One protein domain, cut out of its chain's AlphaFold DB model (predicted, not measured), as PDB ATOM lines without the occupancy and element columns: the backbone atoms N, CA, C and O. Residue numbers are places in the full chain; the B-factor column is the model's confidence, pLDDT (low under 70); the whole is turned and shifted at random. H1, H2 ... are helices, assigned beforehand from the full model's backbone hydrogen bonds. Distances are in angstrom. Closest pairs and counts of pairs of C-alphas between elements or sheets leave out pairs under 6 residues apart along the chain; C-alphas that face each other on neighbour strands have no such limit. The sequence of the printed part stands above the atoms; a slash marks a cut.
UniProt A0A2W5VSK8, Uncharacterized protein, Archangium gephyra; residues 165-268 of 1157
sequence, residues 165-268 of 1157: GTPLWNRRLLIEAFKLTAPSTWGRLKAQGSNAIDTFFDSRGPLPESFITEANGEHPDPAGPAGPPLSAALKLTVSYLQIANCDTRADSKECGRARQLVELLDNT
ATOM      1  N   GLY A 165      29.937 -10.811 -40.385       61.00
ATOM      2  CA  GLY A 165      28.817 -10.389 -39.535       61.00
ATOM      3  C   GLY A 165      29.251  -9.665 -38.266       61.00
ATOM      4  O   GLY A 165      30.433  -9.630 -37.912       61.00
ATOM      5  N   THR A 166      28.285  -9.075 -37.568       66.44
ATOM      6  CA  THR A 166      28.477  -8.752 -36.151       66.44
ATOM      7  C   THR A 166      28.316 -10.032 -35.326       66.44
ATOM      8  O   THR A 166      27.623 -10.950 -35.770       66.44
ATOM      9  N   PRO A 167      28.971 -10.162 -34.159       74.00
ATOM     10  CA  PRO A 167      28.686 -11.272 -33.261       74.00
ATOM     11  C   PRO A 167      27.191 -11.336 -32.932       74.00
ATOM     12  O   PRO A 167      26.583 -10.315 -32.601       74.00
ATOM     13  N   LEU A 168      26.594 -12.531 -32.980       72.75
ATOM     14  CA  LEU A 168      25.141 -12.697 -32.823       72.75
ATOM     15  C   LEU A 168      24.618 -12.206 -31.465       72.75
ATOM     16  O   LEU A 168      23.445 -11.855 -31.350       72.75
ATOM     17  N   TRP A 169      25.465 -12.137 -30.436       74.00
ATOM     18  CA  TRP A 169      25.069 -11.583 -29.141       74.00
ATOM     19  C   TRP A 169      24.805 -10.071 -29.193       74.00
ATOM     20  O   TRP A 169      23.922  -9.596 -28.482       74.00
ATOM     21  N   ASN A 170      25.467  -9.314 -30.079       78.12
ATOM     22  CA  ASN A 170      25.190  -7.882 -30.255       78.12
ATOM     23  C   ASN A 170      23.771  -7.663 -30.794       78.12
ATOM     24  O   ASN A 170      23.099  -6.703 -30.416       78.12
ATOM     25  N   ARG A 171      23.265  -8.608 -31.600       79.75
ATOM     26  CA  ARG A 171      21.887  -8.612 -32.115       79.75
ATOM     27  C   ARG A 171      20.840  -8.603 -31.003       79.75
ATOM     28  O   ARG A 171      19.700  -8.209 -31.246       79.75
ATOM     29  N   ARG A 172      21.202  -8.993 -29.775       83.69
ATOM     30  CA  ARG A 172      20.289  -8.908 -28.632       83.69
ATOM     31  C   ARG A 172      19.789  -7.483 -28.407       83.69
ATOM     32  O   ARG A 172      18.615  -7.326 -28.095       83.69
ATOM     33  N   LEU A 173      20.628  -6.471 -28.636       83.50
ATOM     34  CA  LEU A 173      20.236  -5.064 -28.519       83.50
ATOM     35  C   LEU A 173      19.115  -4.707 -29.504       83.50
ATOM     36  O   LEU A 173      18.124  -4.099 -29.109       83.50
ATOM     37  N   LEU A 174      19.219  -5.162 -30.758       84.94
ATOM     38  CA  LEU A 174      18.168  -4.970 -31.762       84.94
ATOM     39  C   LEU A 174      16.898  -5.756 -31.440       84.94
ATOM     40  O   LEU A 174      15.801  -5.258 -31.665       84.94
ATOM     41  N   ILE A 175      17.032  -6.972 -30.910       86.69
ATOM     42  CA  ILE A 175      15.885  -7.781 -30.482       86.69
ATOM     43  C   ILE A 175      15.137  -7.094 -29.335       86.69
ATOM     44  O   ILE A 175      13.909  -7.072 -29.346       86.69
ATOM     45  N   GLU A 176      15.845  -6.528 -28.358       85.12
ATOM     46  CA  GLU A 176      15.208  -5.778 -27.269       85.12
ATOM     47  C   GLU A 176      14.569  -4.479 -27.769       85.12
ATOM     48  O   GLU A 176      13.418  -4.209 -27.436       85.12
ATOM     49  N   ALA A 177      15.235  -3.731 -28.653       85.38
ATOM     50  CA  ALA A 177      14.625  -2.565 -29.294       85.38
ATOM     51  C   ALA A 177      13.342  -2.928 -30.068       85.38
ATOM     52  O   ALA A 177      12.339  -2.218 -29.998       85.38
ATOM     53  N   PHE A 178      13.344  -4.066 -30.764       85.62
ATOM     54  CA  PHE A 178      12.189  -4.567 -31.509       85.62
ATOM     55  C   PHE A 178      11.034  -4.989 -30.586       85.62
ATOM     56  O   PHE A 178       9.873  -4.709 -30.867       85.62
ATOM     57  N   LYS A 179      11.334  -5.634 -29.456       85.69
ATOM     58  CA  LYS A 179      10.317  -5.996 -28.456       85.69
ATOM     59  C   LYS A 179       9.638  -4.779 -27.846       85.69
ATOM     60  O   LYS A 179       8.430  -4.809 -27.659       85.69
ATOM     61  N   LEU A 180      10.415  -3.740 -27.548       81.75
ATOM     62  CA  LEU A 180       9.908  -2.495 -26.969       81.75
ATOM     63  C   LEU A 180       9.032  -1.700 -27.946       81.75
ATOM     64  O   LEU A 180       8.235  -0.880 -27.509       81.75
ATOM     65  N   THR A 181       9.189  -1.929 -29.252       82.19
ATOM     66  CA  THR A 181       8.464  -1.208 -30.312       82.19
ATOM     67  C   THR A 181       7.292  -1.990 -30.890       82.19
ATOM     68  O   THR A 181       6.342  -1.384 -31.359       82.19
ATOM     69  N   ALA A 182       7.333  -3.323 -30.898       86.00
ATOM     70  CA  ALA A 182       6.243  -4.144 -31.425       86.00
ATOM     71  C   ALA A 182       6.225  -5.546 -30.779       86.00
ATOM     72  O   ALA A 182       6.622  -6.543 -31.404       86.00
ATOM     73  N   PRO A 183       5.797  -5.655 -29.510       84.81
ATOM     74  CA  PRO A 183       5.875  -6.896 -28.741       84.81
ATOM     75  C   PRO A 183       5.021  -8.036 -29.320       84.81
ATOM     76  O   PRO A 183       5.440  -9.197 -29.295       84.81
ATOM     77  N   SER A 184       3.851  -7.747 -29.891       83.69
ATOM     78  CA  SER A 184       2.976  -8.761 -30.492       83.69
ATOM     79  C   SER A 184       3.502  -9.239 -31.848       83.69
ATOM     80  O   SER A 184       3.476 -10.442 -32.138       83.69
ATOM     81  N   THR A 185       4.066  -8.346 -32.667       86.75
ATOM     82  CA  THR A 185       4.785  -8.725 -33.892       86.75
ATOM     83  C   THR A 185       6.025  -9.550 -33.563       86.75
ATOM     84  O   THR A 185       6.274 -10.554 -34.233       86.75
ATOM     85  N   TRP A 186       6.744  -9.228 -32.482       87.06
ATOM     86  CA  TRP A 186       7.836 -10.067 -31.986       87.06
ATOM     87  C   TRP A 186       7.355 -11.452 -31.548       87.06
ATOM     88  O   TRP A 186       7.963 -12.459 -31.916       87.06
ATOM     89  N   GLY A 187       6.250 -11.527 -30.800       83.56
ATOM     90  CA  GLY A 187       5.646 -12.793 -30.380       83.56
ATOM     91  C   GLY A 187       5.315 -13.701 -31.567       83.56
ATOM     92  O   GLY A 187       5.658 -14.885 -31.555       83.56
ATOM     93  N   ARG A 188       4.738 -13.130 -32.634       86.50
ATOM     94  CA  ARG A 188       4.452 -13.847 -33.889       86.50
ATOM     95  C   ARG A 188       5.721 -14.307 -34.603       86.50
ATOM     96  O   ARG A 188       5.782 -15.456 -35.030       86.50
ATOM     97  N   LEU A 189       6.739 -13.450 -34.695       85.50
ATOM     98  CA  LEU A 189       8.015 -13.794 -35.329       85.50
ATOM     99  C   LEU A 189       8.743 -14.914 -34.567       85.50
ATOM    100  O   LEU A 189       9.260 -15.846 -35.178       85.50
ATOM    101  N   LYS A 190       8.725 -14.875 -33.230       85.62
ATOM    102  CA  LYS A 190       9.311 -15.917 -32.375       85.62
ATOM    103  C   LYS A 190       8.601 -17.263 -32.537       85.62
ATOM    104  O   LYS A 190       9.270 -18.294 -32.567       85.62
ATOM    105  N   ALA A 191       7.273 -17.264 -32.663       84.44
ATOM    106  CA  ALA A 191       6.490 -18.484 -32.869       84.44
ATOM    107  C   ALA A 191       6.823 -19.205 -34.192       84.44
ATOM    108  O   ALA A 191       6.616 -20.410 -34.298       84.44
ATOM    109  N   GLN A 192       7.384 -18.495 -35.178       86.06
ATOM    110  CA  GLN A 192       7.822 -19.054 -36.464       86.06
ATOM    111  C   GLN A 192       9.233 -19.682 -36.419       86.06
ATOM    112  O   GLN A 192       9.686 -20.249 -37.413       86.06
ATOM    113  N   GLY A 193       9.922 -19.624 -35.272       81.94
ATOM    114  CA  GLY A 193      11.225 -20.259 -35.052       81.94
ATOM    115  C   GLY A 193      12.439 -19.397 -35.426       81.94
ATOM    116  O   GLY A 193      12.324 -18.279 -35.927       81.94
ATOM    117  N   SER A 194      13.642 -19.925 -35.170       74.56
ATOM    118  CA  SER A 194      14.916 -19.197 -35.323       74.56
ATOM    119  C   SER A 194      15.193 -18.740 -36.757       74.56
ATOM    120  O   SER A 194      15.629 -17.611 -36.961       74.56
ATOM    121  N   ASN A 195      14.856 -19.561 -37.757       78.75
ATOM    122  CA  ASN A 195      15.049 -19.213 -39.169       78.75
ATOM    123  C   ASN A 195      14.251 -17.967 -39.583       78.75
ATOM    124  O   ASN A 195      14.727 -17.180 -40.400       78.75
ATOM    125  N   ALA A 196      13.051 -17.764 -39.029       81.75
ATOM    126  CA  ALA A 196      12.235 -16.588 -39.320       81.75
ATOM    127  C   ALA A 196      12.852 -15.313 -38.723       81.75
ATOM    128  O   ALA A 196      12.898 -14.280 -39.390       81.75
ATOM    129  N   ILE A 197      13.397 -15.407 -37.505       81.50
ATOM    130  CA  ILE A 197      14.117 -14.312 -36.837       81.50
ATOM    131  C   ILE A 197      15.367 -13.931 -37.638       81.50
ATOM    132  O   ILE A 197      15.589 -12.750 -37.911       81.50
ATOM    133  N   ASP A 198      16.149 -14.924 -38.062       79.19
ATOM    134  CA  ASP A 198      17.346 -14.696 -38.871       79.19
ATOM    135  C   ASP A 198      16.997 -14.038 -40.202       79.19
ATOM    136  O   ASP A 198      17.559 -12.999 -40.544       79.19
ATOM    137  N   THR A 199      15.988 -14.566 -40.897       83.19
ATOM    138  CA  THR A 199      15.510 -14.013 -42.171       83.19
ATOM    139  C   THR A 199      15.005 -12.575 -42.023       83.19
ATOM    140  O   THR A 199      15.209 -11.751 -42.915       83.19
ATOM    141  N   PHE A 200      14.366 -12.242 -40.899       84.50
ATOM    142  CA  PHE A 200      13.853 -10.901 -40.634       84.50
ATOM    143  C   PHE A 200      14.977  -9.861 -40.509       84.50
ATOM    144  O   PHE A 200      14.972  -8.840 -41.210       84.50
ATOM    145  N   PHE A 201      15.955 -10.125 -39.643       82.94
ATOM    146  CA  PHE A 201      17.079  -9.215 -39.410       82.94
ATOM    147  C   PHE A 201      18.091  -9.212 -40.568       82.94
ATOM    148  O   PHE A 201      18.773  -8.209 -40.765       82.94
ATOM    149  N   ASP A 202      18.131 -10.274 -41.380       77.12
ATOM    150  CA  ASP A 202      18.959 -10.358 -42.592       77.12
ATOM    151  C   ASP A 202      18.283  -9.762 -43.841       77.12
ATOM    152  O   ASP A 202      18.907  -9.632 -44.903       77.12
ATOM    153  N   SER A 203      16.998  -9.412 -43.759       80.62
ATOM    154  CA  SER A 203      16.254  -8.860 -44.889       80.62
ATOM    155  C   SER A 203      16.565  -7.374 -45.102       80.62
ATOM    156  O   SER A 203      16.606  -6.581 -44.165       80.62
ATOM    157  N   ARG A 204      16.747  -6.993 -46.375       74.00
ATOM    158  CA  ARG A 204      16.890  -5.596 -46.830       74.00
ATOM    159  C   ARG A 204      15.554  -4.950 -47.218       74.00
ATOM    160  O   ARG A 204      15.530  -3.781 -47.588       74.00
ATOM    161  N   GLY A 205      14.460  -5.713 -47.181       79.31
ATOM    162  CA  GLY A 205      13.127  -5.202 -47.496       79.31
ATOM    163  C   GLY A 205      12.639  -4.173 -46.467       79.31
ATOM    164  O   GLY A 205      13.210  -4.096 -45.370       79.31
ATOM    165  N   PRO A 206      11.589  -3.398 -46.791       81.81
ATOM    166  CA  PRO A 206      10.974  -2.470 -45.843       81.81
ATOM    167  C   PRO A 206      10.506  -3.200 -44.575       81.81
ATOM    168  O   PRO A 206      10.316  -4.421 -44.577       81.81
ATOM    169  N   LEU A 207      10.350  -2.456 -43.477       85.19
ATOM    170  CA  LEU A 207       9.768  -3.004 -42.253       85.19
ATOM    171  C   LEU A 207       8.340  -3.509 -42.545       85.19
ATOM    172  O   LEU A 207       7.621  -2.862 -43.309       85.19
ATOM    173  N   PRO A 208       7.917  -4.652 -41.970       85.25
ATOM    174  CA  PRO A 208       6.571  -5.171 -42.173       85.25
ATOM    175  C   PRO A 208       5.519  -4.137 -41.782       85.25
ATOM    176  O   PRO A 208       5.631  -3.500 -40.737       85.25
ATOM    177  N   GLU A 209       4.456  -4.017 -42.572       81.81
ATOM    178  CA  GLU A 209       3.378  -3.065 -42.289       81.81
ATOM    179  C   GLU A 209       2.751  -3.313 -40.911       81.81
ATOM    180  O   GLU A 209       2.526  -2.371 -40.162       81.81
ATOM    181  N   SER A 210       2.617  -4.584 -40.510       80.94
ATOM    182  CA  SER A 210       2.133  -4.961 -39.178       80.94
ATOM    183  C   SER A 210       3.014  -4.454 -38.031       80.94
ATOM    184  O   SER A 210       2.505  -4.197 -36.944       80.94
ATOM    185  N   PHE A 211       4.327  -4.332 -38.265       84.44
ATOM    186  CA  PHE A 211       5.268  -3.762 -37.301       84.44
ATOM    187  C   PHE A 211       5.072  -2.249 -37.200       84.44
ATOM    188  O   PHE A 211       4.982  -1.719 -36.102       84.44
ATOM    189  N   ILE A 212       4.942  -1.565 -38.339       81.69
ATOM    190  CA  ILE A 212       4.736  -0.111 -38.390       81.69
ATOM    191  C   ILE A 212       3.395   0.268 -37.746       81.69
ATOM    192  O   ILE A 212       3.329   1.229 -36.984       81.69
ATOM    193  N   THR A 213       2.326  -0.487 -38.009       81.00
ATOM    194  CA  THR A 213       1.011  -0.243 -37.397       81.00
ATOM    195  C   THR A 213       1.022  -0.453 -35.890       81.00
ATOM    196  O   THR A 213       0.372   0.297 -35.174       81.00
ATOM    197  N   GLU A 214       1.756  -1.457 -35.404       82.00
ATOM    198  CA  GLU A 214       1.865  -1.729 -33.972       82.00
ATOM    199  C   GLU A 214       2.747  -0.704 -33.263       82.00
ATOM    200  O   GLU A 214       2.347  -0.203 -32.221       82.00
ATOM    201  N   ALA A 215       3.886  -0.340 -33.857       76.44
ATOM    202  CA  ALA A 215       4.775   0.685 -33.318       76.44
ATOM    203  C   ALA A 215       4.082   2.050 -33.209       76.44
ATOM    204  O   ALA A 215       4.353   2.808 -32.284       76.44
ATOM    205  N   ASN A 216       3.161   2.356 -34.130       73.75
ATOM    206  CA  ASN A 216       2.308   3.546 -34.064       73.75
ATOM    207  C   ASN A 216       1.094   3.390 -33.120       73.75
ATOM    208  O   ASN A 216       0.407   4.376 -32.858       73.75
ATOM    209  N   GLY A 217       0.801   2.177 -32.637       67.88
ATOM    210  CA  GLY A 217      -0.318   1.861 -31.743       67.88
ATOM    211  C   GLY A 217      -0.008   2.134 -30.269       67.88
ATOM    212  O   GLY A 217       1.104   2.507 -29.910       67.88
ATOM    213  N   GLU A 218      -0.997   2.010 -29.377       58.81
ATOM    214  CA  GLU A 218      -0.794   2.259 -27.945       58.81
ATOM    215  C   GLU A 218      -0.052   1.132 -27.210       58.81
ATOM    216  O   GLU A 218      -0.510  -0.008 -27.203       58.81
ATOM    217  N   HIS A 219       1.079   1.456 -26.564       60.22
ATOM    218  CA  HIS A 219       1.803   0.537 -25.680       60.22
ATOM    219  C   HIS A 219       1.427   0.806 -24.212       60.22
ATOM    220  O   HIS A 219       1.648   1.921 -23.741       60.22
ATOM    221  N   PRO A 220       0.867  -0.182 -23.492       52.38
ATOM    222  CA  PRO A 220       0.387  -0.012 -22.118       52.38
ATOM    223  C   PRO A 220       1.472  -0.160 -21.033       52.38
ATOM    224  O   PRO A 220       1.150  -0.062 -19.852       52.38
ATOM    225  N   ASP A 221       2.734  -0.420 -21.393       52.81
ATOM    226  CA  ASP A 221       3.754  -0.818 -20.416       52.81
ATOM    227  C   ASP A 221       4.454   0.380 -19.733       52.81
ATOM    228  O   ASP A 221       4.841   1.341 -20.407       52.81
ATOM    229  N   PRO A 222       4.670   0.324 -18.402       51.75
ATOM    230  CA  PRO A 222       5.344   1.376 -17.645       51.75
ATOM    231  C   PRO A 222       6.837   1.492 -17.993       51.75
ATOM    232  O   PRO A 222       7.481   0.539 -18.438       51.75
ATOM    233  N   ALA A 223       7.411   2.676 -17.753       51.81
ATOM    234  CA  ALA A 223       8.822   2.955 -18.006       51.81
ATOM    235  C   ALA A 223       9.738   2.028 -17.180       51.81
ATOM    236  O   ALA A 223       9.687   2.003 -15.952       51.81
ATOM    237  N   GLY A 224      10.603   1.277 -17.865       49.03
ATOM    238  CA  GLY A 224      11.680   0.514 -17.231       49.03
ATOM    239  C   GLY A 224      12.878   1.402 -16.851       49.03
ATOM    240  O   GLY A 224      12.901   2.592 -17.166       49.03
ATOM    241  N   PRO A 225      13.944   0.836 -16.253       42.84
ATOM    242  CA  PRO A 225      15.128   1.591 -15.814       42.84
ATOM    243  C   PRO A 225      15.888   2.307 -16.950       42.84
ATOM    244  O   PRO A 225      16.701   3.188 -16.689       42.84
ATOM    245  N   ALA A 226      15.627   1.954 -18.215       47.22
ATOM    246  CA  ALA A 226      16.203   2.601 -19.399       47.22
ATOM    247  C   ALA A 226      15.392   3.817 -19.913       47.22
ATOM    248  O   ALA A 226      15.805   4.464 -20.884       47.22
ATOM    249  N   GLY A 227      14.267   4.139 -19.263       56.69
ATOM    250  CA  GLY A 227      13.326   5.191 -19.652       56.69
ATOM    251  C   GLY A 227      12.117   4.665 -20.442       56.69
ATOM    252  O   GLY A 227      11.902   3.451 -20.503       56.69
ATOM    253  N   PRO A 228      11.321   5.566 -21.053       67.75
ATOM    254  CA  PRO A 228      10.160   5.198 -21.861       67.75
ATOM    255  C   PRO A 228      10.505   4.184 -22.970       67.75
ATOM    256  O   PRO A 228      11.583   4.302 -23.569       67.75
ATOM    257  N   PRO A 229       9.617   3.222 -23.295       71.88
ATOM    258  CA  PRO A 229       9.914   2.096 -24.190       71.88
ATOM    259  C   PRO A 229      10.492   2.509 -25.550       71.88
ATOM    260  O   PRO A 229      11.484   1.938 -26.005       71.88
ATOM    261  N   LEU A 230       9.932   3.553 -26.169       76.50
ATOM    262  CA  LEU A 230      10.371   4.049 -27.478       76.50
ATOM    263  C   LEU A 230      11.725   4.778 -27.410       76.50
ATOM    264  O   LEU A 230      12.567   4.605 -28.293       76.50
ATOM    265  N   SER A 231      11.988   5.536 -26.337       73.69
ATOM    266  CA  SER A 231      13.297   6.165 -26.099       73.69
ATOM    267  C   SER A 231      14.379   5.120 -25.821       73.69
ATOM    268  O   SER A 231      15.496   5.228 -26.332       73.69
ATOM    269  N   ALA A 232      14.055   4.088 -25.039       76.81
ATOM    270  CA  ALA A 232      14.948   2.967 -24.773       76.81
ATOM    271  C   ALA A 232      15.242   2.172 -26.056       76.81
ATOM    272  O   ALA A 232      16.402   1.866 -26.331       76.81
ATOM    273  N   ALA A 233      14.228   1.915 -26.888       82.81
ATOM    274  CA  ALA A 233      14.395   1.245 -28.174       82.81
ATOM    275  C   ALA A 233      15.326   2.013 -29.126       82.81
ATOM    276  O   ALA A 233      16.214   1.409 -29.737       82.81
ATOM    277  N   LEU A 234      15.183   3.341 -29.215       83.19
ATOM    278  CA  LEU A 234      16.076   4.167 -30.028       83.19
ATOM    279  C   LEU A 234      17.518   4.098 -29.509       83.19
ATOM    280  O   LEU A 234      18.428   3.830 -30.290       83.19
ATOM    281  N   LYS A 235      17.728   4.260 -28.196       82.19
ATOM    282  CA  LYS A 235      19.064   4.161 -27.579       82.19
ATOM    283  C   LYS A 235      19.720   2.811 -27.858       82.19
ATOM    284  O   LYS A 235      20.857   2.784 -28.311       82.19
ATOM    285  N   LEU A 236      18.999   1.705 -27.660       85.12
ATOM    286  CA  LEU A 236      19.498   0.352 -27.934       85.12
ATOM    287  C   LEU A 236      19.875   0.162 -29.409       85.12
ATOM    288  O   LEU A 236      20.900  -0.450 -29.712       85.12
ATOM    289  N   THR A 237      19.081   0.722 -30.324       86.88
ATOM    290  CA  THR A 237      19.351   0.655 -31.766       86.88
ATOM    291  C   THR A 237      20.577   1.491 -32.148       86.88
ATOM    292  O   THR A 237      21.425   1.024 -32.908       86.88
ATOM    293  N   VAL A 238      20.732   2.692 -31.581       85.81
ATOM    294  CA  VAL A 238      21.915   3.548 -31.784       85.81
ATOM    295  C   VAL A 238      23.172   2.903 -31.195       85.81
ATOM    296  O   VAL A 238      24.200   2.847 -31.868       85.81
ATOM    297  N   SER A 239      23.094   2.341 -29.985       84.50
ATOM    298  CA  SER A 239      24.198   1.588 -29.378       84.50
ATOM    299  C   SER A 239      24.597   0.388 -30.232       84.50
ATOM    300  O   SER A 239      25.787   0.128 -30.400       84.50
ATOM    301  N   TYR A 240      23.630  -0.312 -30.834       86.00
ATOM    302  CA  TYR A 240      23.936  -1.365 -31.797       86.00
ATOM    303  C   TYR A 240      24.688  -0.821 -33.016       86.00
ATOM    304  O   TYR A 240      25.714  -1.392 -33.369       86.00
ATOM    305  N   LEU A 241      24.231   0.276 -33.638       84.50
ATOM    306  CA  LEU A 241      24.912   0.877 -34.798       84.50
ATOM    307  C   LEU A 241      26.379   1.224 -34.491       84.50
ATOM    308  O   LEU A 241      27.250   0.979 -35.329       84.50
ATOM    309  N   GLN A 242      26.645   1.733 -33.284       83.56
ATOM    310  CA  GLN A 242      27.989   2.062 -32.805       83.56
ATOM    311  C   GLN A 242      28.842   0.807 -32.572       83.56
ATOM    312  O   GLN A 242      29.928   0.690 -33.137       83.56
ATOM    313  N   ILE A 243      28.343  -0.166 -31.798       81.06
ATOM    314  CA  ILE A 243      29.071  -1.409 -31.467       81.06
ATOM    315  C   ILE A 243      29.327  -2.256 -32.722       81.06
ATOM    316  O   ILE A 243      30.379  -2.874 -32.871       81.06
ATOM    317  N   ALA A 244      28.372  -2.276 -33.650       76.44
ATOM    318  CA  ALA A 244      28.479  -2.968 -34.928       76.44
ATOM    319  C   ALA A 244      29.389  -2.251 -35.939       76.44
ATOM    320  O   ALA A 244      29.674  -2.822 -36.997       76.44
ATOM    321  N   ASN A 245      29.826  -1.021 -35.636       78.06
ATOM    322  CA  ASN A 245      30.558  -0.131 -36.535       78.06
ATOM    323  C   ASN A 245      29.873  -0.026 -37.911       78.06
ATOM    324  O   ASN A 245      30.474  -0.234 -38.972       78.06
ATOM    325  N   CYS A 246      28.566   0.239 -37.891       78.94
ATOM    326  CA  CYS A 246      27.751   0.256 -39.101       78.94
ATOM    327  C   CYS A 246      28.137   1.382 -40.070       78.94
ATOM    328  O   CYS A 246      27.837   1.263 -41.257       78.94
ATOM    329  N   ASP A 247      28.839   2.421 -39.618       75.75
ATOM    330  CA  ASP A 247      29.330   3.506 -40.479       75.75
ATOM    331  C   ASP A 247      30.355   3.008 -41.504       75.75
ATOM    332  O   ASP A 247      30.323   3.403 -42.667       75.75
ATOM    333  N   THR A 248      31.217   2.066 -41.109       70.12
ATOM    334  CA  THR A 248      32.201   1.446 -42.014       70.12
ATOM    335  C   THR A 248      31.658   0.202 -42.723       70.12
ATOM    336  O   THR A 248      32.174  -0.195 -43.767       70.12
ATOM    337  N   ARG A 249      30.592  -0.411 -42.191       68.25
ATOM    338  CA  ARG A 249      29.964  -1.643 -42.705       68.25
ATOM    339  C   ARG A 249      28.601  -1.370 -43.342       68.25
ATOM    340  O   ARG A 249      27.593  -1.977 -42.972       68.25
ATOM    341  N   ALA A 250      28.567  -0.464 -44.319       60.66
ATOM    342  CA  ALA A 250      27.337  -0.040 -44.993       60.66
ATOM    343  C   ALA A 250      26.512  -1.210 -45.570       60.66
ATOM    344  O   ALA A 250      25.288  -1.208 -45.424       60.66
ATOM    345  N   ASP A 251      27.185  -2.229 -46.119       62.91
ATOM    346  CA  ASP A 251      26.574  -3.380 -46.803       62.91
ATOM    347  C   ASP A 251      26.080  -4.509 -45.883       62.91
ATOM    348  O   ASP A 251      25.439  -5.459 -46.361       62.91
ATOM    349  N   SER A 252      26.349  -4.427 -44.573       70.62
ATOM    350  CA  SER A 252      25.873  -5.422 -43.609       70.62
ATOM    351  C   SER A 252      24.344  -5.413 -43.541       70.62
ATOM    352  O   SER A 252      23.716  -4.378 -43.312       70.62
ATOM    353  N   LYS A 253      23.736  -6.590 -43.727       74.44
ATOM    354  CA  LYS A 253      22.276  -6.776 -43.729       74.44
ATOM    355  C   LYS A 253      21.639  -6.308 -42.413       74.44
ATOM    356  O   LYS A 253      20.640  -5.595 -42.433       74.44
ATOM    357  N   GLU A 254      22.290  -6.603 -41.292       71.69
ATOM    358  CA  GLU A 254      21.825  -6.251 -39.946       71.69
ATOM    359  C   GLU A 254      21.921  -4.738 -39.677       71.69
ATOM    360  O   GLU A 254      21.053  -4.162 -39.023       71.69
ATOM    361  N   CYS A 255      22.937  -4.066 -40.236       82.12
ATOM    362  CA  CYS A 255      23.051  -2.605 -40.185       82.12
ATOM    363  C   CYS A 255      21.934  -1.920 -40.986       82.12
ATOM    364  O   CYS A 255      21.441  -0.872 -40.578       82.12
ATOM    365  N   GLY A 256      21.496  -2.519 -42.100       82.75
ATOM    366  CA  GLY A 256      20.336  -2.047 -42.859       82.75
ATOM    367  C   GLY A 256      19.058  -2.032 -42.018       82.75
ATOM    368  O   GLY A 256      18.368  -1.015 -41.968       82.75
ATOM    369  N   ARG A 257      18.782  -3.122 -41.289       85.06
ATOM    370  CA  ARG A 257      17.607  -3.209 -40.407       85.06
ATOM    371  C   ARG A 257      17.681  -2.229 -39.234       85.06
ATOM    372  O   ARG A 257      16.684  -1.582 -38.926       85.06
ATOM    373  N   ALA A 258      18.853  -2.082 -38.614       85.94
ATOM    374  CA  ALA A 258      19.063  -1.115 -37.538       85.94
ATOM    375  C   ALA A 258      18.807   0.332 -37.999       85.94
ATOM    376  O   ALA A 258      18.130   1.082 -37.302       85.94
ATOM    377  N   ARG A 259      19.265   0.714 -39.201       86.06
ATOM    378  CA  ARG A 259      18.991   2.049 -39.768       86.06
ATOM    379  C   ARG A 259      17.509   2.283 -40.038       86.06
ATOM    380  O   ARG A 259      17.022   3.354 -39.714       86.06
ATOM    381  N   GLN A 260      16.790   1.289 -40.563       86.19
ATOM    382  CA  GLN A 260      15.339   1.397 -40.764       86.19
ATOM    383  C   GLN A 260      14.578   1.576 -39.440       86.19
ATOM    384  O   GLN A 260      13.593   2.306 -39.396       86.19
ATOM    385  N   LEU A 261      15.030   0.928 -38.359       84.69
ATOM    386  CA  LEU A 261      14.460   1.124 -37.022       84.69
ATOM    387  C   LEU A 261      14.748   2.530 -36.479       84.69
ATOM    388  O   LEU A 261      13.840   3.151 -35.936       84.69
ATOM    389  N   VAL A 262      15.965   3.059 -36.661       84.88
ATOM    390  CA  VAL A 262      16.277   4.460 -36.312       84.88
ATOM    391  C   VAL A 262      15.436   5.425 -37.141       84.88
ATOM    392  O   VAL A 262      14.848   6.337 -36.582       84.88
ATOM    393  N   GLU A 263      15.317   5.208 -38.449       83.12
ATOM    394  CA  GLU A 263      14.514   6.055 -39.332       83.12
ATOM    395  C   GLU A 263      13.041   6.078 -38.907       83.12
ATOM    396  O   GLU A 263      12.442   7.148 -38.822       83.12
ATOM    397  N   LEU A 264      12.472   4.921 -38.554       82.44
ATOM    398  CA  LEU A 264      11.117   4.855 -38.015       82.44
ATOM    399  C   LEU A 264      11.006   5.636 -36.695       82.44
ATOM    400  O   LEU A 264      10.096   6.450 -36.553       82.44
ATOM    401  N   LEU A 265      11.924   5.413 -35.752       76.94
ATOM    402  CA  LEU A 265      11.858   5.985 -34.402       76.94
ATOM    403  C   LEU A 265      12.238   7.471 -34.321       76.94
ATOM    404  O   LEU A 265      11.819   8.139 -33.378       76.94
ATOM    405  N   ASP A 266      13.017   7.985 -35.275       73.25
ATOM    406  CA  ASP A 266      13.578   9.341 -35.232       73.25
ATOM    407  C   ASP A 266      12.962  10.297 -36.268       73.25
ATOM    408  O   ASP A 266      12.931  11.500 -36.028       73.25
ATOM    409  N   ASN A 267      12.395   9.793 -37.377       65.62
ATOM    410  CA  ASN A 267      11.827  10.634 -38.447       65.62
ATOM    411  C   ASN A 267      10.293  10.579 -38.568       65.62
ATOM    412  O   ASN A 267       9.706  11.330 -39.352       65.62
ATOM    413  N   THR A 268       9.606   9.723 -37.804       66.06
ATOM    414  CA  THR A 268       8.141   9.589 -37.884       66.06
ATOM    415  C   THR A 268       7.462  10.518 -36.876       66.06
ATOM    416  O   THR A 268       7.431  10.231 -35.682       66.06
TER     417      THR A 268
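This is residues 165 to 268 of the 1157 residues of an uncharacterized protein of Archangium gephyra (UniProt A0A2W5VSK8). Three helices, H1, H5 and H6, make an up-and-down bundle, each running against the one before it; H5 and H6 form a helical hairpin. Three shorter helices cover part of it: H2 and H3 make a corner whose turn, residues 190 to 195, sticks out, and H4 packs on H2. The printed part has 104 residues with six named helices, H1 to H6 in order, and no named strand; the class is all helix. It is compact, with a radius of gyration of the C-alphas of 13.0 A and spans of 36 by 29 by 25 A.

H1, residues 171 to 181, begins at C-alpha 171 (21.887, -8.612, -32.115) and is 15.4 A long. H2 is residues 183 to 191, H3 194 to 202 and H4 209 to 215. H5, residues 229 to 243, is 20.8 A long. H6, residues 253 to 267, is 21.0 A long and ends at C-alpha 267 (11.827, 10.634, -38.447).

H1 and H5 touch at a shallow tilt of 20 degrees, opposite ways; the closest C-alphas, of Ala 177 and Ala 233, are 4.0 A apart. H5 touches H6, closest at C-alphas 237 and 258, 6.0 A. H1 and H6 are close but not clearly touching. H2 and H3 touch only at the corner, C-alphas 189 and 197 being closest at 6.3 A. H2 touches H4, closest at C-alphas 185 and 211, 6.0 A. H6 touches H3 with residues 253 to 257 alone, closest at C-alphas 202 and 253, 5.0 A. In the six helices every O i to N i+4 pair is within hydrogen-bond range.

The C-alphas farthest apart, of Pro 220 and Thr 248, are 37.6 A apart. The printed part has no cut. The link from H4 to H5 is long, 13 residues. Confidence is under 70 at residues 165 to 166, 217 to 228, 249 to 251 and 267 to 268.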